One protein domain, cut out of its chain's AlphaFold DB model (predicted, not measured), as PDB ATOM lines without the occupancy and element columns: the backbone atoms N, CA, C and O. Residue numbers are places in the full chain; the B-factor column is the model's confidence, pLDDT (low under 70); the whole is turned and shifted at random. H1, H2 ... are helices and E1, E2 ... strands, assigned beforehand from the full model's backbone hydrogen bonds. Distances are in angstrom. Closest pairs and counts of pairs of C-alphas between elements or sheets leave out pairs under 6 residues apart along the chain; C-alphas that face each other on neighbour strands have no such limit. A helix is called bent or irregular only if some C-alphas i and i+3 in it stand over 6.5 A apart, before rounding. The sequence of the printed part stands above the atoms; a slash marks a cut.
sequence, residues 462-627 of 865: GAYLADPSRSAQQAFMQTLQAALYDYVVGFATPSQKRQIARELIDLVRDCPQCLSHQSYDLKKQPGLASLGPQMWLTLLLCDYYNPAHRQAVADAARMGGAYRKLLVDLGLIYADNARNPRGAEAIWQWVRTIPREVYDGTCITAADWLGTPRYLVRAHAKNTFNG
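Overview. This is residues 462 to 627 of the 865 residues of the protein "FG-GAP repeat protein" of Planctomycetes bacterium ADurb.Bin126 (UniProt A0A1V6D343). Starting from Gly 462, you meet a bundle of four helices, H2, H3, H5 and H6, running up and down, each against the bundle helix before it along the chain, with H5 at the core. H7 and H8 continue in a row from H6, a small sheet of E1 and E2 packs with E1 on H5 and H7, and residues 467 to 472, of which 468 to 472 belong to H2, stick out. The printed part has 166 residues, with nine named helices and two named strands in the order H1 H2 H3 H4 H5 H6 H7 E1 H8 E2 H9; the strands are parallel and the class is mostly helix. The whole is compact, with a radius of gyration of the C-alphas of 15.3 A and spans of 49 by 41 by 28 A.

Along the chain. Find C-alpha 462 at (163.091, 102.772, 107.367), where H1, residues 462 to 466, begins. H2, residues 468 to 491, runs 33.3 A to C-alpha 491 at (136.300, 98.433, 95.831); it is irregular, with C-alphas 469 and 472 8.0 A apart. Next come H3, residues 494 to 510, 24.5 A; H4, residues 512 to 515; and H5, residues 528 to 541, 20.3 A, neither bent nor irregular, but only just: C-alphas 530 and 533 are 6.2 A apart. Read on to H6, residues 547 to 556; H7, residues 561 to 570; E1, residues 573 to 575; H8, residues 581 to 591, 15.1 A; E2, residues 603 to 606; and H9, residues 607 to 610, ending at C-alpha 610 at (163.943, 102.096, 94.941).

Arrangement. Begin at H5, the hub, which touches five helices. Closest C-alphas are Tyr 485 of H2 and Thr 538, 5.4 A, at a shallow tilt of 16 degrees, the same way; Ala 501 of H3 and Leu 539, 5.7 A; Leu 515 of H4 and Gly 532, 4.4 A; Leu 540 and Arg 550 of H6, 6.4 A, a hairpin; and Ser 530 and Leu 610 of H9, 5.3 A. H6 and H7 form another hairpin, at 32 degrees, with C-alphas 550 and 568 closest at 5.2 A. H7 touches H8, C-alphas 562 and 585 being closest at 5.0 A. H1 and H2 touch only at the corner, C-alphas 465 and 474 being closest at 5.2 A. E1, H8 and E2 make a strand-helix-strand unit, two parallel neighbour strands with a helix between, its crossover left-handed; N 604 and O 573 are 2.8 A apart, within hydrogen-bond range. Every O i to N i+4 pair is within range in H1, H3, H6, H7 and H8, but 18 of 20 in H2 and 8 of 10 in H5; H4 and H9 are too short for one.

Size, cuts and confidence. The C-alphas farthest apart, Ser 469 and Thr 593, are 49.2 A apart, and the printed part has no cut. The links H4 to H5 and H8 to E2 are long. Look for pLDDT under 70 at residues 606 to 624 and 626 to 627.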
ATOM      1  N   GLY A 462     162.306 103.591 108.293       88.88
ATOM      2  CA  GLY A 462     163.091 102.772 107.367       88.88
ATOM      3  C   GLY A 462     163.995 101.770 108.094       88.88
ATOM      4  O   GLY A 462     163.984 100.585 107.768       88.88
ATOM      5  N   ALA A 463     164.732 102.218 109.117       90.69
ATOM      6  CA  ALA A 463     165.553 101.337 109.949       90.69
ATOM      7  C   ALA A 463     164.687 100.342 110.734       90.69
ATOM      8  O   ALA A 463     164.998  99.152 110.762       90.69
ATOM      9  N   TYR A 464     163.572 100.814 111.304       92.62
ATOM     10  CA  TYR A 464     162.617  99.995 112.045       92.62
ATOM     11  C   TYR A 464     162.131  98.795 111.223       92.62
ATOM     12  O   TYR A 464     162.142  97.672 111.723       92.62
ATOM     13  N   LEU A 465     161.727  99.021 109.969       88.75
ATOM     14  CA  LEU A 465     161.200  97.967 109.099       88.75
ATOM     15  C   LEU A 465     162.289  97.124 108.413       88.75
ATOM     16  O   LEU A 465     161.987  96.081 107.833       88.75
ATOM     17  N   ALA A 466     163.543  97.575 108.407       87.25
ATOM     18  CA  ALA A 466     164.656  96.814 107.839       87.25
ATOM     19  C   ALA A 466     165.293  95.831 108.828       87.25
ATOM     20  O   ALA A 466     166.031  94.947 108.390       87.25
ATOM     21  N   ASP A 467     165.003  95.962 110.124       89.88
ATOM     22  CA  ASP A 467     165.450  95.033 111.158       89.88
ATOM     23  C   ASP A 467     164.931  93.604 110.872       89.88
ATOM     24  O   ASP A 467     163.714  93.385 110.857       89.88
ATOM     25  N   PRO A 468     165.814  92.604 110.665       89.00
ATOM     26  CA  PRO A 468     165.404  91.225 110.397       89.00
ATOM     27  C   PRO A 468     164.530  90.607 111.497       89.00
ATOM     28  O   PRO A 468     163.686  89.755 111.204       89.00
ATOM     29  N   SER A 469     164.687  91.053 112.751       92.19
ATOM     30  CA  SER A 469     163.849  90.612 113.875       92.19
ATOM     31  C   SER A 469     162.396  91.093 113.765       92.19
ATOM     32  O   SER A 469     161.518  90.561 114.441       92.19
ATOM     33  N   ARG A 470     162.127  92.053 112.869       89.44
ATOM     34  CA  ARG A 470     160.815  92.659 112.599       89.44
ATOM     35  C   ARG A 470     160.274  92.330 111.208       89.44
ATOM     36  O   ARG A 470     159.433  93.049 110.667       89.44
ATOM     37  N   SER A 471     160.726  91.222 110.625       84.62
ATOM     38  CA  SER A 471     160.237  90.732 109.327       84.62
ATOM     39  C   SER A 471     158.706  90.604 109.265       84.62
ATOM     40  O   SER A 471     158.112  90.900 108.229       84.62
ATOM     41  N   ALA A 472     158.051  90.264 110.381       81.69
ATOM     42  CA  ALA A 472     156.592  90.238 110.482       81.69
ATOM     43  C   ALA A 472     155.960  91.631 110.299       81.69
ATOM     44  O   ALA A 472     155.015  91.777 109.529       81.69
ATOM     45  N   GLN A 473     156.493  92.673 110.948       85.81
ATOM     46  CA  GLN A 473     156.007  94.052 110.807       85.81
ATOM     47  C   GLN A 473     156.277  94.616 109.406       85.81
ATOM     48  O   GLN A 473     155.462  95.370 108.878       85.81
ATOM     49  N   GLN A 474     157.391  94.232 108.782       84.75
ATOM     50  CA  GLN A 474     157.679  94.574 107.389       84.75
ATOM     51  C   GLN A 474     156.651  93.968 106.429       84.75
ATOM     52  O   GLN A 474     156.081  94.696 105.615       84.75
ATOM     53  N   ALA A 475     156.398  92.659 106.537       81.62
ATOM     54  CA  ALA A 475     155.391  91.979 105.725       81.62
ATOM     55  C   ALA A 475     154.001  92.586 105.958       81.62
ATOM     56  O   ALA A 475     153.270  92.857 105.010       81.62
ATOM     57  N   PHE A 476     153.681  92.895 107.215       83.25
ATOM     58  CA  PHE A 476     152.435  93.548 107.587       83.25
ATOM     59  C   PHE A 476     152.257  94.901 106.892       83.25
ATOM     60  O   PHE A 476     151.236  95.114 106.245       83.25
ATOM     61  N   MET A 477     153.262  95.786 106.937       86.56
ATOM     62  CA  MET A 477     153.206  97.084 106.254       86.56
ATOM     63  C   MET A 477     152.948  96.930 104.747       86.56
ATOM     64  O   MET A 477     152.096  97.624 104.197       86.56
ATOM     65  N   GLN A 478     153.631  95.989 104.089       82.62
ATOM     66  CA  GLN A 478     153.432  95.710 102.661       82.62
ATOM     67  C   GLN A 478     152.000  95.255 102.368       82.62
ATOM     68  O   GLN A 478     151.374  95.761 101.438       82.62
ATOM     69  N   THR A 479     151.458  94.343 103.181       80.44
ATOM     70  CA  THR A 479     150.074  93.871 103.052       80.44
ATOM     71  C   THR A 479     149.068  95.005 103.237       80.44
ATOM     72  O   THR A 479     148.134  95.109 102.446       80.44
ATOM     73  N   LEU A 480     149.265  95.886 104.224       85.44
ATOM     74  CA  LEU A 480     148.371  97.028 104.445       85.44
ATOM     75  C   LEU A 480     148.374  97.994 103.258       85.44
ATOM     76  O   LEU A 480     147.315  98.459 102.837       85.44
ATOM     77  N   GLN A 481     149.551  98.283 102.697       86.19
ATOM     78  CA  GLN A 481     149.669  99.142 101.519       86.19
ATOM     79  C   GLN A 481     149.023  98.509 100.283       86.19
ATOM     80  O   GLN A 481     148.326  99.209  99.550       86.19
ATOM     81  N   ALA A 482     149.201  97.195 100.090       81.50
ATOM     82  CA  ALA A 482     148.520  96.430  99.045       81.50
ATOM     83  C   ALA A 482     147.012  96.584  99.155       81.50
ATOM     84  O   ALA A 482     146.351  97.009  98.215       81.50
ATOM     85  N   ALA A 483     146.490  96.274 100.340       82.19
ATOM     86  CA  ALA A 483     145.066  96.249 100.591       82.19
ATOM     87  C   ALA A 483     144.454  97.640 100.413       82.19
ATOM     88  O   ALA A 483     143.402  97.761  99.794       82.19
ATOM     89  N   LEU A 484     145.129  98.699 100.879       88.25
ATOM     90  CA  LEU A 484     144.672 100.072 100.684       88.25
ATOM     91  C   LEU A 484     144.641 100.466  99.197       88.25
ATOM     92  O   LEU A 484     143.641 101.024  98.744       88.25
ATOM     93  N   TYR A 485     145.700 100.163  98.440       87.12
ATOM     94  CA  TYR A 485     145.750 100.428  96.999       87.12
ATOM     95  C   TYR A 485     144.634  99.678  96.261       87.12
ATOM     96  O   TYR A 485     143.863 100.273  95.506       87.12
ATOM     97  N   ASP A 486     144.507  98.379  96.524       81.12
ATOM     98  CA  ASP A 486     143.521  97.496  95.901       81.12
ATOM     99  C   ASP A 486     142.103  97.952  96.201       81.12
ATOM    100  O   ASP A 486     141.241  97.925  95.324       81.12
ATOM    101  N   TYR A 487     141.881  98.426  97.426       85.44
ATOM    102  CA  TYR A 487     140.617  98.998  97.836       85.44
ATOM    103  C   TYR A 487     140.271 100.245  97.027       85.44
ATOM    104  O   TYR A 487     139.194 100.314  96.443       85.44
ATOM    105  N   VAL A 488     141.187 101.211  96.933       86.69
ATOM    106  CA  VAL A 488     140.962 102.445  96.162       86.69
ATOM    107  C   VAL A 488     140.722 102.147  94.679       86.69
ATOM    108  O   VAL A 488     139.896 102.808  94.047       86.69
ATOM    109  N   VAL A 489     141.418 101.164  94.110       80.88
ATOM    110  CA  VAL A 489     141.308 100.844  92.681       80.88
ATOM    111  C   VAL A 489     140.076  99.998  92.362       80.88
ATOM    112  O   VAL A 489     139.436 100.250  91.346       80.88
ATOM    113  N   GLY A 490     139.744  99.016  93.202       76.50
ATOM    114  CA  GLY A 490     138.724  98.011  92.898       76.50
ATOM    115  C   GLY A 490     137.410  98.153  93.664       76.50
ATOM    116  O   GLY A 490     136.366  97.850  93.107       76.50
ATOM    117  N   PHE A 491     137.437  98.606  94.916       80.56
ATOM    118  CA  PHE A 491     136.300  98.433  95.831       80.56
ATOM    119  C   PHE A 491     135.655  99.736  96.310       80.56
ATOM    120  O   PHE A 491     134.479  99.746  96.650       80.56
ATOM    121  N   ALA A 492     136.418 100.825  96.387       82.94
ATOM    122  CA  ALA A 492     135.965 102.046  97.035       82.94
ATOM    123  C   ALA A 492     134.902 102.781  96.209       82.94
ATOM    124  O   ALA A 492     135.152 103.179  95.064       82.94
ATOM    125  N   THR A 493     133.770 103.087  96.840       80.00
ATOM    126  CA  THR A 493     132.781 104.021  96.291       80.00
ATOM    127  C   THR A 493     133.348 105.448  96.224       80.00
ATOM    128  O   THR A 493     134.331 105.775  96.905       80.00
ATOM    129  N   PRO A 494     132.733 106.364  95.452       82.06
ATOM    130  CA  PRO A 494     133.171 107.758  95.403       82.06
ATOM    131  C   PRO A 494     133.248 108.445  96.778       82.06
ATOM    132  O   PRO A 494     134.191 109.197  97.036       82.06
ATOM    133  N   SER A 495     132.292 108.207  97.684       83.81
ATOM    134  CA  SER A 495     132.330 108.768  99.044       83.81
ATOM    135  C   SER A 495     133.473 108.206  99.884       83.81
ATOM    136  O   SER A 495     134.170 108.979 100.550       83.81
ATOM    137  N   GLN A 496     133.725 106.900  99.794       86.88
ATOM    138  CA  GLN A 496     134.835 106.245 100.477       86.88
ATOM    139  C   GLN A 496     136.183 106.753  99.961       86.88
ATOM    140  O   GLN A 496     137.037 107.110 100.770       86.88
ATOM    141  N   LYS A 497     136.363 106.902  98.638       89.75
ATOM    142  CA  LYS A 497     137.580 107.501  98.056       89.75
ATOM    143  C   LYS A 497     137.833 108.913  98.581       89.75
ATOM    144  O   LYS A 497     138.956 109.223  98.968       89.75
ATOM    145  N   ARG A 498     136.794 109.757  98.675       89.56
ATOM    146  CA  ARG A 498     136.910 111.104  99.273       89.56
ATOM    147  C   ARG A 498     137.323 111.052 100.744       89.56
ATOM    148  O   ARG A 498     138.099 111.895 101.188       89.56
ATOM    149  N   GLN A 499     136.810 110.093 101.513       91.25
ATOM    150  CA  GLN A 499     137.186 109.934 102.918       91.25
ATOM    151  C   GLN A 499     138.637 109.467 103.074       91.25
ATOM    152  O   GLN A 499     139.382 110.093 103.825       91.25
ATOM    153  N   ILE A 500     139.040 108.437 102.325       93.62
ATOM    154  CA  ILE A 500     140.418 107.925 102.291       93.62
ATOM    155  C   ILE A 500     141.389 109.042 101.891       93.62
ATOM    156  O   ILE A 500     142.410 109.227 102.548       93.62
ATOM    157  N   ALA A 501     141.055 109.822 100.857       96.00
ATOM    158  CA  ALA A 501     141.886 110.922 100.382       96.00
ATOM    159  C   ALA A 501     142.175 111.963 101.473       96.00
ATOM    160  O   ALA A 501     143.319 112.385 101.611       96.00
ATOM    161  N   ARG A 502     141.164 112.360 102.261       95.75
ATOM    162  CA  ARG A 502     141.343 113.324 103.362       95.75
ATOM    163  C   ARG A 502     142.308 112.801 104.425       95.75
ATOM    164  O   ARG A 502     143.300 113.457 104.714       95.75
ATOM    165  N   GLU A 503     142.054 111.598 104.930       96.06
ATOM    166  CA  GLU A 503     142.877 110.957 105.966       96.06
ATOM    167  C   GLU A 503     144.328 110.747 105.494       96.06
ATOM    168  O   GLU A 503     145.285 110.941 106.244       96.06
ATOM    169  N   LEU A 504     144.511 110.388 104.219       96.62
ATOM    170  CA  LEU A 504     145.834 110.175 103.640       96.62
ATOM    171  C   LEU A 504     146.576 111.497 103.385       96.62
ATOM    172  O   LEU A 504     147.784 111.558 103.605       96.62
ATOM    173  N   ILE A 505     145.876 112.567 102.985       96.88
ATOM    174  CA  ILE A 505     146.447 113.924 102.912       96.88
ATOM    175  C   ILE A 505     146.959 114.362 104.285       96.88
ATOM    176  O   ILE A 505     148.084 114.857 104.377       96.88
ATOM    177  N   ASP A 506     146.168 114.157 105.338       96.06
ATOM    178  CA  ASP A 506     146.551 114.523 106.703       96.06
ATOM    179  C   ASP A 506     147.774 113.720 107.163       96.06
ATOM    180  O   ASP A 506     148.742 114.295 107.659       96.06
ATOM    181  N   LEU A 507     147.811 112.410 106.896       96.44
ATOM    182  CA  LEU A 507     148.980 111.579 107.197       96.44
ATOM    183  C   LEU A 507     150.253 112.063 106.478       96.44
ATOM    184  O   LEU A 507     151.310 112.163 107.104       96.44
ATOM    185  N   VAL A 508     150.165 112.369 105.180       95.75
ATOM    186  CA  VAL A 508     151.312 112.854 104.391       95.75
ATOM    187  C   VAL A 508     151.815 114.201 104.927       95.75
ATOM    188  O   VAL A 508     153.027 114.413 105.013       95.75
ATOM    189  N   ARG A 509     150.904 115.094 105.337       94.88
ATOM    190  CA  ARG A 509     151.243 116.400 105.928       94.88
ATOM    191  C   ARG A 509     151.858 116.288 107.321       94.88
ATOM    192  O   ARG A 509     152.775 117.054 107.617       94.88
ATOM    193  N   ASP A 510     151.376 115.353 108.137       94.88
ATOM    194  CA  ASP A 510     151.824 115.134 109.518       94.88
ATOM    195  C   ASP A 510     153.181 114.419 109.594       94.88
ATOM    196  O   ASP A 510     153.932 114.601 110.555       94.88
ATOM    197  N   CYS A 511     153.508 113.598 108.591       95.62
ATOM    198  CA  CYS A 511     154.730 112.789 108.556       95.62
ATOM    199  C   CYS A 511     155.622 113.110 107.340       95.62
ATOM    200  O   CYS A 511     156.009 112.196 106.601       95.62
ATOM    201  N   PRO A 512     155.990 114.387 107.105       93.69
ATOM    202  CA  PRO A 512     156.710 114.792 105.903       93.69
ATOM    203  C   PRO A 512     158.082 114.123 105.789       93.69
ATOM    204  O   PRO A 512     158.510 113.822 104.683       93.69
ATOM    205  N   GLN A 513     158.740 113.820 106.908       90.62
ATOM    206  CA  GLN A 513     160.024 113.120 106.961       90.62
ATOM    207  C   GLN A 513     159.967 111.669 106.448       90.62
ATOM    208  O   GLN A 513     161.007 111.136 106.076       90.62
ATOM    209  N   CYS A 514     158.781 111.056 106.365       91.19
ATOM    210  CA  CYS A 514     158.599 109.732 105.762       91.19
ATOM    211  C   CYS A 514     157.904 109.788 104.401       91.19
ATOM    212  O   CYS A 514     158.114 108.901 103.580       91.19
ATOM    213  N   LEU A 515     157.022 110.774 104.200       92.94
ATOM    214  CA  LEU A 515     156.019 110.737 103.138       92.94
ATOM    215  C   LEU A 515     156.020 111.972 102.233       92.94
ATOM    216  O   LEU A 515     155.176 112.030 101.353       92.94
ATOM    217  N   SER A 516     156.901 112.962 102.393       92.31
ATOM    218  CA  SER A 516     156.969 114.098 101.454       92.31
ATOM    219  C   SER A 516     157.962 113.860 100.311       92.31
ATOM    220  O   SER A 516     158.802 112.958 100.361       92.31
ATOM    221  N   HIS A 517     157.864 114.656  99.245       91.50
ATOM    222  CA  HIS A 517     158.848 114.684  98.168       91.50
ATOM    223  C   HIS A 517     160.148 115.309  98.668       91.50
ATOM    224  O   HIS A 517     160.277 116.525  98.811       91.50
ATOM    225  N   GLN A 518     161.115 114.445  98.964       88.50
ATOM    226  CA  GLN A 518     162.422 114.804  99.499       88.50
ATOM    227  C   GLN A 518     163.471 113.746  99.132       88.50
ATOM    228  O   GLN A 518     163.136 112.658  98.661       88.50
ATOM    229  N   SER A 519     164.738 114.061  99.393       87.31
ATOM    230  CA  SER A 519     165.835 113.096  99.324       87.31
ATOM    231  C   SER A 519     165.939 112.328 100.642       87.31
ATOM    232  O   SER A 519     165.961 112.934 101.711       87.31
ATOM    233  N   TYR A 520     166.052 111.006 100.558       85.62
ATOM    234  CA  TYR A 520     166.198 110.100 101.694       85.62
ATOM    235  C   TYR A 520     167.643 109.603 101.826       85.62
ATOM    236  O   TYR A 520     168.277 109.228 100.833       85.62
ATOM    237  N   ASP A 521     168.152 109.529 103.059       86.12
ATOM    238  CA  ASP A 521     169.386 108.800 103.369       86.12
ATOM    239  C   ASP A 521     169.081 107.297 103.375       86.12
ATOM    240  O   ASP A 521     168.645 106.737 104.380       86.12
ATOM    241  N   LEU A 522     169.311 106.631 102.243       83.62
ATOM    242  CA  LEU A 522     168.969 105.216 102.061       83.62
ATOM    243  C   LEU A 522     169.750 104.266 102.984       83.62
ATOM    244  O   LEU A 522     169.331 103.122 103.154       83.62
ATOM    245  N   LYS A 523     170.860 104.712 103.591       83.31
ATOM    246  CA  LYS A 523     171.593 103.908 104.582       83.31
ATOM    247  C   LYS A 523     170.886 103.921 105.932       83.31
ATOM    248  O   LYS A 523     170.832 102.890 106.595       83.31
ATOM    249  N   LYS A 524     170.355 105.076 106.339       83.31
ATOM    250  CA  LYS A 524     169.625 105.229 107.611       83.31
ATOM    251  C   LYS A 524     168.155 104.851 107.496       83.31
ATOM    252  O   LYS A 524     167.563 104.391 108.464       83.31
ATOM    253  N   GLN A 525     167.560 105.066 106.331       83.31
ATOM    254  CA  GLN A 525     166.129 104.930 106.094       83.31
ATOM    255  C   GLN A 525     165.857 104.076 104.842       83.31
ATOM    256  O   GLN A 525     165.261 104.553 103.869       83.31
ATOM    257  N   PRO A 526     166.299 102.804 104.828       81.62
ATOM    258  CA  PRO A 526     166.087 101.923 103.687       81.62
ATOM    259  C   PRO A 526     164.591 101.753 103.384       81.62
ATOM    260  O   PRO A 526     163.766 101.577 104.278       81.62
ATOM    261  N   GLY A 527     164.238 101.806 102.100       77.62
ATOM    262  CA  GLY A 527     162.873 101.576 101.622       77.62
ATOM    263  C   GLY A 527     161.895 102.748 101.780       77.62
ATOM    264  O   GLY A 527     160.847 102.701 101.144       77.62
ATOM    265  N   LEU A 528     162.219 103.818 102.525       83.00
ATOM    266  CA  LEU A 528     161.327 104.992 102.611       83.00
ATOM    267  C   LEU A 528     161.117 105.673 101.265       83.00
ATOM    268  O   LEU A 528     160.012 106.134 100.986       83.00
ATOM    269  N   ALA A 529     162.149 105.662 100.419       79.19
ATOM    270  CA  ALA A 529     162.031 106.155  99.063       79.19
ATOM    271  C   ALA A 529     160.883 105.436  98.338       79.19
ATOM    272  O   ALA A 529     159.975 106.119  97.918       79.19
ATOM    273  N   SER A 530     160.768 104.102  98.340       78.56
ATOM    274  CA  SER A 530     159.617 103.432  97.694       78.56
ATOM    275  C   SER A 530     158.264 103.647  98.396       78.56
ATOM    276  O   SER A 530     157.228 103.655  97.729       78.56
ATOM    277  N   LEU A 531     158.254 103.855  99.717       84.50
ATOM    278  CA  LEU A 531     157.035 103.973 100.523       84.50
ATOM    279  C   LEU A 531     156.193 105.214 100.182       84.50
ATOM    280  O   LEU A 531     154.981 105.103  99.977       84.50
ATOM    281  N   GLY A 532     156.828 106.390 100.132       87.50
ATOM    282  CA  GLY A 532     156.144 107.673  99.946       87.50
ATOM    283  C   GLY A 532     155.311 107.711  98.660       87.50
ATOM    284  O   GLY A 532     154.101 107.918  98.729       87.50
ATOM    285  N   PRO A 533     155.887 107.428  97.482       85.81
ATOM    286  CA  PRO A 533     155.133 107.520  96.231       85.81
ATOM    287  C   PRO A 533     154.106 106.435  96.011       85.81
ATOM    288  O   PRO A 533     153.154 106.686  95.285       85.81
ATOM    289  N   GLN A 534     154.218 105.275  96.661       85.38
ATOM    290  CA  GLN A 534     153.103 104.324  96.695       85.38
ATOM    291  C   GLN A 534     151.896 104.927  97.432       85.38
ATOM    292  O   GLN A 534     150.755 104.782  96.983       85.38
ATOM    293  N   MET A 535     152.134 105.691  98.506       90.12
ATOM    294  CA  MET A 535     151.076 106.453  99.178       90.12
ATOM    295  C   MET A 535     150.562 107.603  98.302       90.12
ATOM    296  O   MET A 535     149.352 107.789  98.211       90.12
ATOM    297  N   TRP A 536     151.433 108.340  97.602       92.00
ATOM    298  CA  TRP A 536     151.002 109.418  96.693       92.00
ATOM    299  C   TRP A 536     150.206 108.895  95.507       92.00
ATOM    300  O   TRP A 536     149.243 109.534  95.102       92.00
ATOM    301  N   LEU A 537     150.583 107.737  94.967       90.31
ATOM    302  CA  LEU A 537     149.870 107.072  93.887       90.31
ATOM    303  C   LEU A 537     148.486 106.627  94.358       90.31
ATOM    304  O   LEU A 537     147.491 106.936  93.711       90.31
ATOM    305  N   THR A 538     148.406 105.977  95.520       91.69
ATOM    306  CA  THR A 538     147.123 105.604  96.136       91.69
ATOM    307  C   THR A 538     146.242 106.836  96.359       91.69
ATOM    308  O   THR A 538     145.055 106.828  96.032       91.69
ATOM    309  N   LEU A 539     146.833 107.928  96.854       94.75
ATOM    310  CA  LEU A 539     146.143 109.198  97.040       94.75
ATOM    311  C   LEU A 539     145.661 109.774  95.703       94.75
ATOM    312  O   LEU A 539     144.490 110.113  95.581       94.75
ATOM    313  N   LEU A 540     146.521 109.842  94.687       93.12
ATOM    314  CA  LEU A 540     146.193 110.317  93.342       93.12
ATOM    315  C   LEU A 540     145.007 109.540  92.750       93.12
ATOM    316  O   LEU A 540     144.076 110.154  92.234       93.12
ATOM    317  N   LEU A 541     144.992 108.214  92.885       91.69
ATOM    318  CA  LEU A 541     143.944 107.342  92.340       91.69
ATOM    319  C   LEU A 541     142.582 107.471  93.042       91.69
ATOM    320  O   LEU A 541     141.579 106.990  92.509       91.69
ATOM    321  N   CYS A 542     142.504 108.152  94.192       91.94
ATOM    322  CA  CYS A 542     141.224 108.444  94.840       91.94
ATOM    323  C   CYS A 542     140.328 109.355  93.980       91.94
ATOM    324  O   CYS A 542     139.112 109.183  93.989       91.94
ATOM    325  N   ASP A 543     140.911 110.298  93.234       89.00
ATOM    326  CA  ASP A 543     140.173 111.191  92.330       89.00
ATOM    327  C   ASP A 543     141.095 111.729  91.214       89.00
ATOM    328  O   ASP A 543     141.315 112.930  91.054       89.00
ATOM    329  N   TYR A 544     141.698 110.799  90.461       87.56
ATOM    330  CA  TYR A 544     142.763 111.063  89.480       87.56
ATOM    331  C   TYR A 544     142.423 112.188  88.497       87.56
ATOM    332  O   TYR A 544     143.246 113.060  88.216       87.56
ATOM    333  N   TYR A 545     141.198 112.188  87.975       84.19
ATOM    334  CA  TYR A 545     140.799 113.109  86.917       84.19
ATOM    335  C   TYR A 545     140.450 114.514  87.425       84.19
ATOM    336  O   TYR A 545     140.403 115.439  86.615       84.19
ATOM    337  N   ASN A 546     140.284 114.711  88.735       86.06
ATOM    338  CA  ASN A 546     139.953 116.002  89.332       86.06
ATOM    339  C   ASN A 546     141.210 116.873  89.550       86.06
ATOM    340  O   ASN A 546     142.073 116.525  90.364       86.06
ATOM    341  N   PRO A 547     141.334 118.032  88.875       86.25
ATOM    342  CA  PRO A 547     142.509 118.892  89.020       86.25
ATOM    343  C   PRO A 547     142.719 119.427  90.439       86.25
ATOM    344  O   PRO A 547     143.862 119.502  90.890       86.25
ATOM    345  N   ALA A 548     141.646 119.752  91.167       89.06
ATOM    346  CA  ALA A 548     141.747 120.235  92.544       89.06
ATOM    347  C   ALA A 548     142.300 119.151  93.480       89.06
ATOM    348  O   ALA A 548     143.113 119.437  94.360       89.06
ATOM    349  N   HIS A 549     141.920 117.890  93.247       92.75
ATOM    350  CA  HIS A 549     142.481 116.756  93.979       92.75
ATOM    351  C   HIS A 549     143.980 116.602  93.705       92.75
ATOM    352  O   HIS A 549     144.766 116.521  94.644       92.75
ATOM    353  N   ARG A 550     144.410 116.661  92.438       93.62
ATOM    354  CA  ARG A 550     145.842 116.582  92.084       93.62
ATOM    355  C   ARG A 550     146.667 117.726  92.673       93.62
ATOM    356  O   ARG A 550     147.795 117.495  93.106       93.62
ATOM    357  N   GLN A 551     146.108 118.935  92.742       95.06
ATOM    358  CA  GLN A 551     146.732 120.056  93.453       95.06
ATOM    359  C   GLN A 551     146.893 119.743  94.944       95.06
ATOM    360  O   GLN A 551     147.987 119.909  95.475       95.06
ATOM    361  N   ALA A 552     145.858 119.199  95.590       96.31
ATOM    362  CA  ALA A 552     145.926 118.799  96.993       96.31
ATOM    363  C   ALA A 552     146.977 117.701  97.245       96.31
ATOM    364  O   ALA A 552     147.693 117.770  98.246       96.31
ATOM    365  N   VAL A 553     147.123 116.733  96.329       96.75
ATOM    366  CA  VAL A 553     148.195 115.720  96.380       96.75
ATOM    367  C   VAL A 553     149.571 116.383  96.286       96.75
ATOM    368  O   VAL A 553     150.434 116.116  97.121       96.75
ATOM    369  N   ALA A 554     149.769 117.272  95.307       96.88
ATOM    370  CA  ALA A 554     151.030 117.984  95.117       96.88
ATOM    371  C   ALA A 554     151.398 118.836  96.342       96.88
ATOM    372  O   ALA A 554     152.551 118.832  96.771       96.88
ATOM    373  N   ASP A 555     150.421 119.530  96.929       97.44
ATOM    374  CA  ASP A 555     150.602 120.355  98.124       97.44
ATOM    375  C   ASP A 555     150.957 119.499  99.346       97.44
ATOM    376  O   ASP A 555     151.909 119.811 100.063       97.44
ATOM    377  N   ALA A 556     150.230 118.397  99.572       96.56
ATOM    378  CA  ALA A 556     150.491 117.481 100.680       96.56
ATOM    379  C   ALA A 556     151.897 116.874 100.580       96.56
ATOM    380  O   ALA A 556     152.661 116.917 101.545       96.56
ATOM    381  N   ALA A 557     152.271 116.388  99.393       95.25
ATOM    382  CA  ALA A 557     153.587 115.819  99.132       95.25
ATOM    383  C   ALA A 557     154.699 116.876  98.976       95.25
ATOM    384  O   ALA A 557     155.853 116.501  98.798       95.25
ATOM    385  N   ARG A 558     154.404 118.184  99.064       95.75
ATOM    386  CA  ARG A 558     155.370 119.292  98.899       95.75
ATOM    387  C   ARG A 558     156.093 119.301  97.541       95.75
ATOM    388  O   ARG A 558     157.257 119.691  97.445       95.75
ATOM    389  N   MET A 559     155.400 118.898  96.478       94.12
ATOM    390  CA  MET A 559     155.929 118.924  95.115       94.12
ATOM    391  C   MET A 559     155.910 120.347  94.543       94.12
ATOM    392  O   MET A 559     154.859 120.988  94.457       94.12
ATOM    393  N   GLY A 560     157.077 120.827  94.106       92.56
ATOM    394  CA  GLY A 560     157.257 122.132  93.462       92.56
ATOM    395  C   GLY A 560     157.788 122.030  92.030       92.56
ATOM    396  O   GLY A 560     158.245 120.974  91.593       92.56
ATOM    397  N   GLY A 561     157.747 123.142  91.289       92.50
ATOM    398  CA  GLY A 561     158.321 123.240  89.941       92.50
ATOM    399  C   GLY A 561     157.761 122.200  88.962       92.50
ATOM    400  O   GLY A 561     156.558 121.951  88.933       92.50
ATOM    401  N   ALA A 562     158.639 121.581  88.171       92.00
ATOM    402  CA  ALA A 562     158.255 120.598  87.159       92.00
ATOM    403  C   ALA A 562     157.557 119.349  87.731       92.00
ATOM    404  O   ALA A 562     156.654 118.824  87.091       92.00
ATOM    405  N   TYR A 563     157.882 118.924  88.959       92.94
ATOM    406  CA  TYR A 563     157.173 117.825  89.633       92.94
ATOM    407  C   TYR A 563     155.691 118.135  89.828       92.94
ATOM    408  O   TYR A 563     154.833 117.290  89.583       92.94
ATOM    409  N   ARG A 564     155.384 119.379  90.224       95.31
ATOM    410  CA  ARG A 564     154.001 119.842  90.345       95.31
ATOM    411  C   ARG A 564     153.308 119.840  88.990       95.31
ATOM    412  O   ARG A 564     152.181 119.370  88.917       95.31
ATOM    413  N   LYS A 565     153.964 120.345  87.939       93.38
ATOM    414  CA  LYS A 565     153.390 120.381  86.585       93.38
ATOM    415  C   LYS A 565     153.079 118.974  86.066       93.38
ATOM    416  O   LYS A 565     151.980 118.730  85.585       93.38
ATOM    417  N   LEU A 566     154.008 118.024  86.225       92.25
ATOM    418  CA  LEU A 566     153.798 116.614  85.869       92.25
ATOM    419  C   LEU A 566     152.534 116.054  86.536       92.25
ATOM    420  O   LEU A 566     151.676 115.486  85.861       92.25
ATOM    421  N   LEU A 567     152.372 116.277  87.842       93.25
ATOM    422  CA  LEU A 567     151.223 115.765  88.579       93.25
ATOM    423  C   LEU A 567     149.927 116.510  88.235       93.25
ATOM    424  O   LEU A 567     148.932 115.889  87.872       93.25
ATOM    425  N   VAL A 568     149.914 117.836  88.350       92.25
ATOM    426  CA  VAL A 568     148.697 118.649  88.208       92.25
ATOM    427  C   VAL A 568     148.200 118.658  86.763       92.25
ATOM    428  O   VAL A 568     147.006 118.430  86.544       92.25
ATOM    429  N   ASP A 569     149.096 118.836  85.792       88.06
ATOM    430  CA  ASP A 569     148.722 119.004  84.384       88.06
ATOM    431  C   ASP A 569     148.538 117.650  83.688       88.06
ATOM    432  O   ASP A 569     147.630 117.494  82.873       88.06
ATOM    433  N   LEU A 570     149.378 116.656  84.015       87.56
ATOM    434  CA  LEU A 570     149.460 115.392  83.264       87.56
ATOM    435  C   LEU A 570     149.029 114.151  84.064       87.56
ATOM    436  O   LEU A 570     148.960 113.057  83.490       87.56
ATOM    437  N   GLY A 571     148.738 114.293  85.363       89.56
ATOM    438  CA  GLY A 571     148.413 113.162  86.239       89.56
ATOM    439  C   GLY A 571     149.602 112.226  86.473       89.56
ATOM    440  O   GLY A 571     149.413 111.036  86.697       89.56
ATOM    441  N   LEU A 572     150.828 112.736  86.368       89.00
ATOM    442  CA  LEU A 572     152.040 111.929  86.364       89.00
ATOM    443  C   LEU A 572     152.899 112.221  87.593       89.00
ATOM    444  O   LEU A 572     153.366 113.340  87.791       89.00
ATOM    445  N   ILE A 573     153.139 111.205  88.415       89.62
ATOM    446  CA  ILE A 573     154.103 111.287  89.513       89.62
ATOM    447  C   ILE A 573     155.485 110.961  88.953       89.62
ATOM    448  O   ILE A 573     155.672 109.908  88.353       89.62
ATOM    449  N   TYR A 574     156.463 111.836  89.180       88.19
ATOM    450  CA  TYR A 574     157.872 111.492  89.004       88.19
ATOM    451  C   TYR A 574     158.533 111.363  90.374       88.19
ATOM    452  O   TYR A 574     158.572 112.317  91.153       88.19
ATOM    453  N   ALA A 575     159.001 110.156  90.670       84.25
ATOM    454  CA  ALA A 575     159.572 109.782  91.947       84.25
ATOM    455  C   ALA A 575     161.082 109.528  91.820       84.25
ATOM    456  O   ALA A 575     161.516 108.571  91.171       84.25
ATOM    457  N   ASP A 576     161.885 110.392  92.444       81.00
ATOM    458  CA  ASP A 576     163.344 110.345  92.381       81.00
ATOM    459  C   ASP A 576     164.016 110.807  93.682       81.00
ATOM    460  O   ASP A 576     163.594 111.763  94.329       81.00
ATOM    461  N   ASN A 577     165.106 110.137  94.078       82.00
ATOM    462  CA  ASN A 577     165.768 110.443  95.358       82.00
ATOM    463  C   ASN A 577     166.692 111.653  95.215       82.00
ATOM    464  O   ASN A 577     167.000 112.338  96.189       82.00
ATOM    465  N   ALA A 578     167.152 111.890  93.987       78.56
ATOM    466  CA  ALA A 578     168.096 112.937  93.646       78.56
ATOM    467  C   ALA A 578     167.455 114.331  93.584       78.56
ATOM    468  O   ALA A 578     168.194 115.313  93.583       78.56
ATOM    469  N   ARG A 579     166.115 114.427  93.541       81.81
ATOM    470  CA  ARG A 579     165.364 115.675  93.328       81.81
ATOM    471  C   ARG A 579     165.954 116.482  92.181       81.81
ATOM    472  O   ARG A 579     166.457 117.585  92.371       81.81
ATOM    473  N   ASN A 580     165.923 115.901  90.998       81.25
ATOM    474  CA  ASN A 580     166.425 116.449  89.760       81.25
ATOM    475  C   ASN A 580     165.371 117.316  89.018       81.25
ATOM    476  O   ASN A 580     164.660 116.813  88.138       81.25
ATOM    477  N   PRO A 581     165.285 118.639  89.284       84.81
ATOM    478  CA  PRO A 581     164.306 119.514  88.639       84.81
ATOM    479  C   PRO A 581     164.520 119.647  87.129       84.81
ATOM    480  O   PRO A 581     163.547 119.818  86.401       84.81
ATOM    481  N   ARG A 582     165.768 119.554  86.643       85.31
ATOM    482  CA  ARG A 582     166.073 119.629  85.206       85.31
ATOM    483  C   ARG A 582     165.545 118.399  84.468       85.31
ATOM    484  O   ARG A 582     164.926 118.548  83.423       85.31
ATOM    485  N   GLY A 583     165.740 117.206  85.034       85.38
ATOM    486  CA  GLY A 583     165.154 115.971  84.510       85.38
ATOM    487  C   GLY A 583     163.630 116.001  84.560       85.38
ATOM    488  O   GLY A 583     162.990 115.715  83.556       85.38
ATOM    489  N   ALA A 584     163.042 116.439  85.677       88.06
ATOM    490  CA  ALA A 584     161.593 116.601  85.787       88.06
ATOM    491  C   ALA A 584     161.027 117.566  84.722       88.06
ATOM    492  O   ALA A 584     159.990 117.280  84.125       88.06
ATOM    493  N   GLU A 585     161.713 118.681  84.443       90.31
ATOM    494  CA  GLU A 585     161.315 119.612  83.378       90.31
ATOM    495  C   GLU A 585     161.457 118.964  81.993       90.31
ATOM    496  O   GLU A 585     160.539 119.082  81.188       90.31
ATOM    497  N   ALA A 586     162.529 118.210  81.722       89.12
ATOM    498  CA  ALA A 586     162.694 117.485  80.457       89.12
ATOM    499  C   ALA A 586     161.593 116.441  80.213       89.12
ATOM    500  O   ALA A 586     161.046 116.361  79.110       89.12
ATOM    501  N   ILE A 587     161.212 115.692  81.253       89.69
ATOM    502  CA  ILE A 587     160.083 114.754  81.204       89.69
ATOM    503  C   ILE A 587     158.795 115.515  80.896       89.69
ATOM    504  O   ILE A 587     158.068 115.138  79.981       89.69
ATOM    505  N   TRP A 588     158.517 116.607  81.614       91.31
ATOM    506  CA  TRP A 588     157.293 117.386  81.415       91.31
ATOM    507  C   TRP A 588     157.193 117.959  79.999       91.31
ATOM    508  O   TRP A 588     156.150 117.837  79.354       91.31
ATOM    509  N   GLN A 589     158.288 118.536  79.494       90.25
ATOM    510  CA  GLN A 589     158.369 119.108  78.150       90.25
ATOM    511  C   GLN A 589     158.100 118.063  77.064       90.25
ATOM    512  O   GLN A 589     157.416 118.365  76.089       90.25
ATOM    513  N   TRP A 590     158.587 116.835  77.233       90.06
ATOM    514  CA  TRP A 590     158.356 115.755  76.278       90.06
ATOM    515  C   TRP A 590     156.949 115.151  76.406       90.06
ATOM    516  O   TRP A 590     156.203 115.126  75.426       90.06
ATOM    517  N   VAL A 591     156.539 114.729  77.609       89.31
ATOM    518  CA  VAL A 591     155.268 114.008  77.826       89.31
ATOM    519  C   VAL A 591     154.059 114.851  77.411       89.31
ATOM    520  O   VAL A 591     153.105 114.315  76.853       89.31
ATOM    521  N   ARG A 592     154.094 116.178  77.599       88.38
ATOM    522  CA  ARG A 592     152.995 117.065  77.168       88.38
ATOM    523  C   ARG A 592     152.820 117.154  75.646       88.38
ATOM    524  O   ARG A 592     151.832 117.713  75.185       88.38
ATOM    525  N   THR A 593     153.790 116.679  74.863       89.12
ATOM    526  CA  THR A 593     153.756 116.760  73.391       89.12
ATOM    527  C   THR A 593     153.307 115.473  72.715       89.12
ATOM    528  O   THR A 593     153.018 115.503  71.516       89.12
ATOM    529  N   ILE A 594     153.193 114.384  73.478       88.12
ATOM    530  CA  ILE A 594     152.799 113.061  73.003       88.12
ATOM    531  C   ILE A 594     151.378 112.702  73.481       88.12
ATOM    532  O   ILE A 594     150.925 113.190  74.519       88.12
ATOM    533  N   PRO A 595     150.648 111.841  72.756       86.56
ATOM    534  CA  PRO A 595     149.317 111.403  73.158       86.56
ATOM    535  C   PRO A 595     149.334 110.520  74.414       86.56
ATOM    536  O   PRO A 595     149.908 109.432  74.425       86.56
ATOM    537  N   ARG A 596     148.600 110.935  75.455       82.06
ATOM    538  CA  ARG A 596     148.410 110.155  76.700       82.06
ATOM    539  C   ARG A 596     147.538 108.908  76.528       82.06
ATOM    540  O   ARG A 596     147.506 108.051  77.395       82.06
ATOM    541  N   GLU A 597     146.856 108.775  75.397       79.94
ATOM    542  CA  GLU A 597     146.141 107.545  75.018       79.94
ATOM    543  C   GLU A 597     147.089 106.372  74.746       79.94
ATOM    544  O   GLU A 597     146.710 105.208  74.868       79.94
ATOM    545  N   VAL A 598     148.313 106.703  74.338       82.25
ATOM    546  CA  VAL A 598     149.364 105.766  73.944       82.25
ATOM    547  C   VAL A 598     150.299 105.473  75.120       82.25
ATOM    548  O   VAL A 598     150.843 104.378  75.217       82.25
ATOM    549  N   TYR A 599     150.438 106.442  76.024       79.56
ATOM    550  CA  TYR A 599     151.179 106.349  77.276       79.56
ATOM    551  C   TYR A 599     150.230 106.692  78.430       79.56
ATOM    552  O   TYR A 599     150.022 107.875  78.704       79.56
ATOM    553  N   ASP A 600     149.649 105.684  79.088       74.31
ATOM    554  CA  ASP A 600     148.659 105.845  80.169       74.31
ATOM    555  C   ASP A 600     149.262 105.738  81.585       74.31
ATOM    556  O   ASP A 600     148.549 105.904  82.579       74.31
ATOM    557  N   GLY A 601     150.582 105.546  81.691       79.00
ATOM    558  CA  GLY A 601     151.297 105.485  82.962       79.00
ATOM    559  C   GLY A 601     151.059 106.717  83.846       79.00
ATOM    560  O   GLY A 601     151.077 107.858  83.376       79.00
ATOM    561  N   THR A 602     150.849 106.484  85.141       83.00
ATOM    562  CA  THR A 602     150.589 107.509  86.176       83.00
ATOM    563  C   THR A 602     151.790 107.761  87.087       83.00
ATOM    564  O   THR A 602     151.780 108.691  87.894       83.00
ATOM    565  N   CYS A 603     152.845 106.955  86.951       83.38
ATOM    566  CA  CYS A 603     154.070 107.073  87.727       83.38
ATOM    567  C   CYS A 603     155.303 106.719  86.882       83.38
ATOM    568  O   CYS A 603     155.296 105.742  86.126       83.38
ATOM    569  N   ILE A 604     156.358 107.511  87.056       80.25
ATOM    570  CA  ILE A 604     157.720 107.283  86.573       80.25
ATOM    571  C   ILE A 604     158.643 107.239  87.795       80.25
ATOM    572  O   ILE A 604     158.554 108.094  88.680       80.25
ATOM    573  N   THR A 605     159.561 106.276  87.826       75.81
ATOM    574  CA  THR A 605     160.497 106.061  88.938       75.81
ATOM    575  C   THR A 605     161.948 106.004  88.449       75.81
ATOM    576  O   THR A 605     162.216 105.595  87.325       75.81
ATOM    577  N   ALA A 606     162.912 106.388  89.282       68.25
ATOM    578  CA  ALA A 606     164.328 106.076  89.034       68.25
ATOM    579  C   ALA A 606     164.722 104.739  89.721       68.25
ATOM    580  O   ALA A 606     164.138 104.375  90.738       68.25
ATOM    581  N   ALA A 607     165.695 103.975  89.218       56.84
ATOM    582  CA  ALA A 607     166.107 102.689  89.809       56.84
ATOM    583  C   ALA A 607     166.961 102.893  91.070       56.84
ATOM    584  O   ALA A 607     166.723 102.234  92.083       56.84
ATOM    585  N   ASP A 608     167.831 103.906  91.079       54.03
ATOM    586  CA  ASP A 608     168.612 104.352  92.241       54.03
ATOM    587  C   ASP A 608     167.716 104.929  93.354       54.03
ATOM    588  O   ASP A 608     168.167 105.198  94.469       54.03
ATOM    589  N   TRP A 609     166.422 105.101  93.063       53.41
ATOM    590  CA  TRP A 609     165.399 105.542  93.998       53.41
ATOM    591  C   TRP A 609     164.707 104.394  94.747       53.41
ATOM    592  O   TRP A 609     164.258 104.606  95.868       53.41
ATOM    593  N   LEU A 610     164.658 103.164  94.227       51.97
ATOM    594  CA  LEU A 610     163.943 102.096  94.941       51.97
ATOM    595  C   LEU A 610     164.735 101.516  96.116       51.97
ATOM    596  O   LEU A 610     164.131 100.951  97.031       51.97
ATOM    597  N   GLY A 611     166.068 101.637  96.118       55.84
ATOM    598  CA  GLY A 611     166.895 100.811  96.993       55.84
ATOM    599  C   GLY A 611     166.487  99.344  96.815       55.84
ATOM    600  O   GLY A 611     166.554  98.804  95.716       55.84
ATOM    601  N   THR A 612     165.976  98.703  97.866       58.72
ATOM    602  CA  THR A 612     165.247  97.437  97.707       58.72
ATOM    603  C   THR A 612     163.779  97.720  97.336       58.72
ATOM    604  O   THR A 612     163.115  98.387  98.136       58.72
ATOM    605  N   PRO A 613     163.205  97.159  96.249       62.41
ATOM    606  CA  PRO A 613     161.808  97.383  95.824       62.41
ATOM    607  C   PRO A 613     160.757  96.751  96.765       62.41
ATOM    608  O   PRO A 613     159.640  96.451  96.363       62.41
ATOM    609  N   ARG A 614     161.111  96.534  98.036       63.28
ATOM    610  CA  ARG A 614     160.359  95.775  99.039       63.28
ATOM    611  C   ARG A 614     158.942  96.302  99.264       63.28
ATOM    612  O   ARG A 614     158.067  95.492  99.518       63.28
ATOM    613  N   TYR A 615     158.706  97.613  99.181       69.19
ATOM    614  CA  TYR A 615     157.378  98.211  99.406       69.19
ATOM    615  C   TYR A 615     156.661  98.607  98.114       69.19
ATOM    616  O   TYR A 615     155.652  99.305  98.158       69.19
ATOM    617  N   LEU A 616     157.170  98.191  96.951       69.12
ATOM    618  CA  LEU A 616     156.507  98.438  95.678       69.12
ATOM    619  C   LEU A 616     155.435  97.367  95.466       69.12
ATOM    620  O   LEU A 616     155.747  96.226  95.136       69.12
ATOM    621  N   VAL A 617     154.175  97.727  95.711       64.62
ATOM    622  CA  VAL A 617     153.111  96.725  95.843       64.62
ATOM    623  C   VAL A 617     152.398  96.415  94.530       64.62
ATOM    624  O   VAL A 617     152.076  95.257  94.268       64.62
ATOM    625  N   ARG A 618     152.177  97.417  93.671       61.28
ATOM    626  CA  ARG A 618     151.618  97.216  92.327       61.28
ATOM    627  C   ARG A 618     152.365  98.015  91.259       61.28
ATOM    628  O   ARG A 618     153.010  99.025  91.530       61.28
ATOM    629  N   ALA A 619     152.345  97.441  90.056       47.56
ATOM    630  CA  ALA A 619     153.304  97.622  88.974       47.56
ATOM    631  C   ALA A 619     153.456  99.066  88.470       47.56
ATOM    632  O   ALA A 619     152.619  99.556  87.725       47.56
ATOM    633  N   HIS A 620     154.608  99.668  88.760       52.69
ATOM    634  CA  HIS A 620     155.219 100.705  87.916       52.69
ATOM    635  C   HIS A 620     156.715 100.446  87.684       52.69
ATOM    636  O   HIS A 620     157.462 101.346  87.321       52.69
ATOM    637  N   ALA A 621     157.156  99.191  87.842       48.84
ATOM    638  CA  ALA A 621     158.540  98.798  87.574       48.84
ATOM    639  C   ALA A 621     158.938  98.958  86.091       48.84
ATOM    640  O   ALA A 621     160.126  99.031  85.802       48.84
ATOM    641  N   LYS A 622     157.957  99.052  85.175       52.81
ATOM    642  CA  LYS A 622     158.156  99.279  83.731       52.81
ATOM    643  C   LYS A 622     158.713 100.665  83.376       52.81
ATOM    644  O   LYS A 622     159.076 100.873  82.235       52.81
ATOM    645  N   ASN A 623     158.717 101.608  84.323       60.44
ATOM    646  CA  ASN A 623     159.208 102.972  84.126       60.44
ATOM    647  C   ASN A 623     160.297 103.279  85.154       60.44
ATOM    648  O   ASN A 623     160.154 104.222  85.937       60.44
ATOM    649  N   THR A 624     161.331 102.435  85.212       61.66
ATOM    650  CA  THR A 624     162.419 102.543  86.194       61.66
ATOM    651  C   THR A 624     163.743 102.825  85.488       61.66
ATOM    652  O   THR A 624     164.138 102.045  84.634       61.66
ATOM    653  N   PHE A 625     164.473 103.883  85.857       70.00
ATOM    654  CA  PHE A 625     165.715 104.239  85.148       70.00
ATOM    655  C   PHE A 625     166.881 104.683  86.040       70.00
ATOM    656  O   PHE A 625     166.684 105.314  87.075       70.00
ATOM    657  N   ASN A 626     168.113 104.432  85.589       60.03
ATOM    658  CA  ASN A 626     169.341 104.907  86.230       60.03
ATOM    659  C   ASN A 626     170.085 105.887  85.325       60.03
ATOM    660  O   ASN A 626     170.574 105.509  84.262       60.03
ATOM    661  N   GLY A 627     170.159 107.146  85.754       59.28
ATOM    662  CA  GLY A 627     170.913 108.190  85.069       59.28
ATOM    663  C   GLY A 627     170.656 109.580  85.643       59.28
ATOM    664  O   GLY A 627     169.631 109.836  86.280       59.28
TER     665      GLY A 627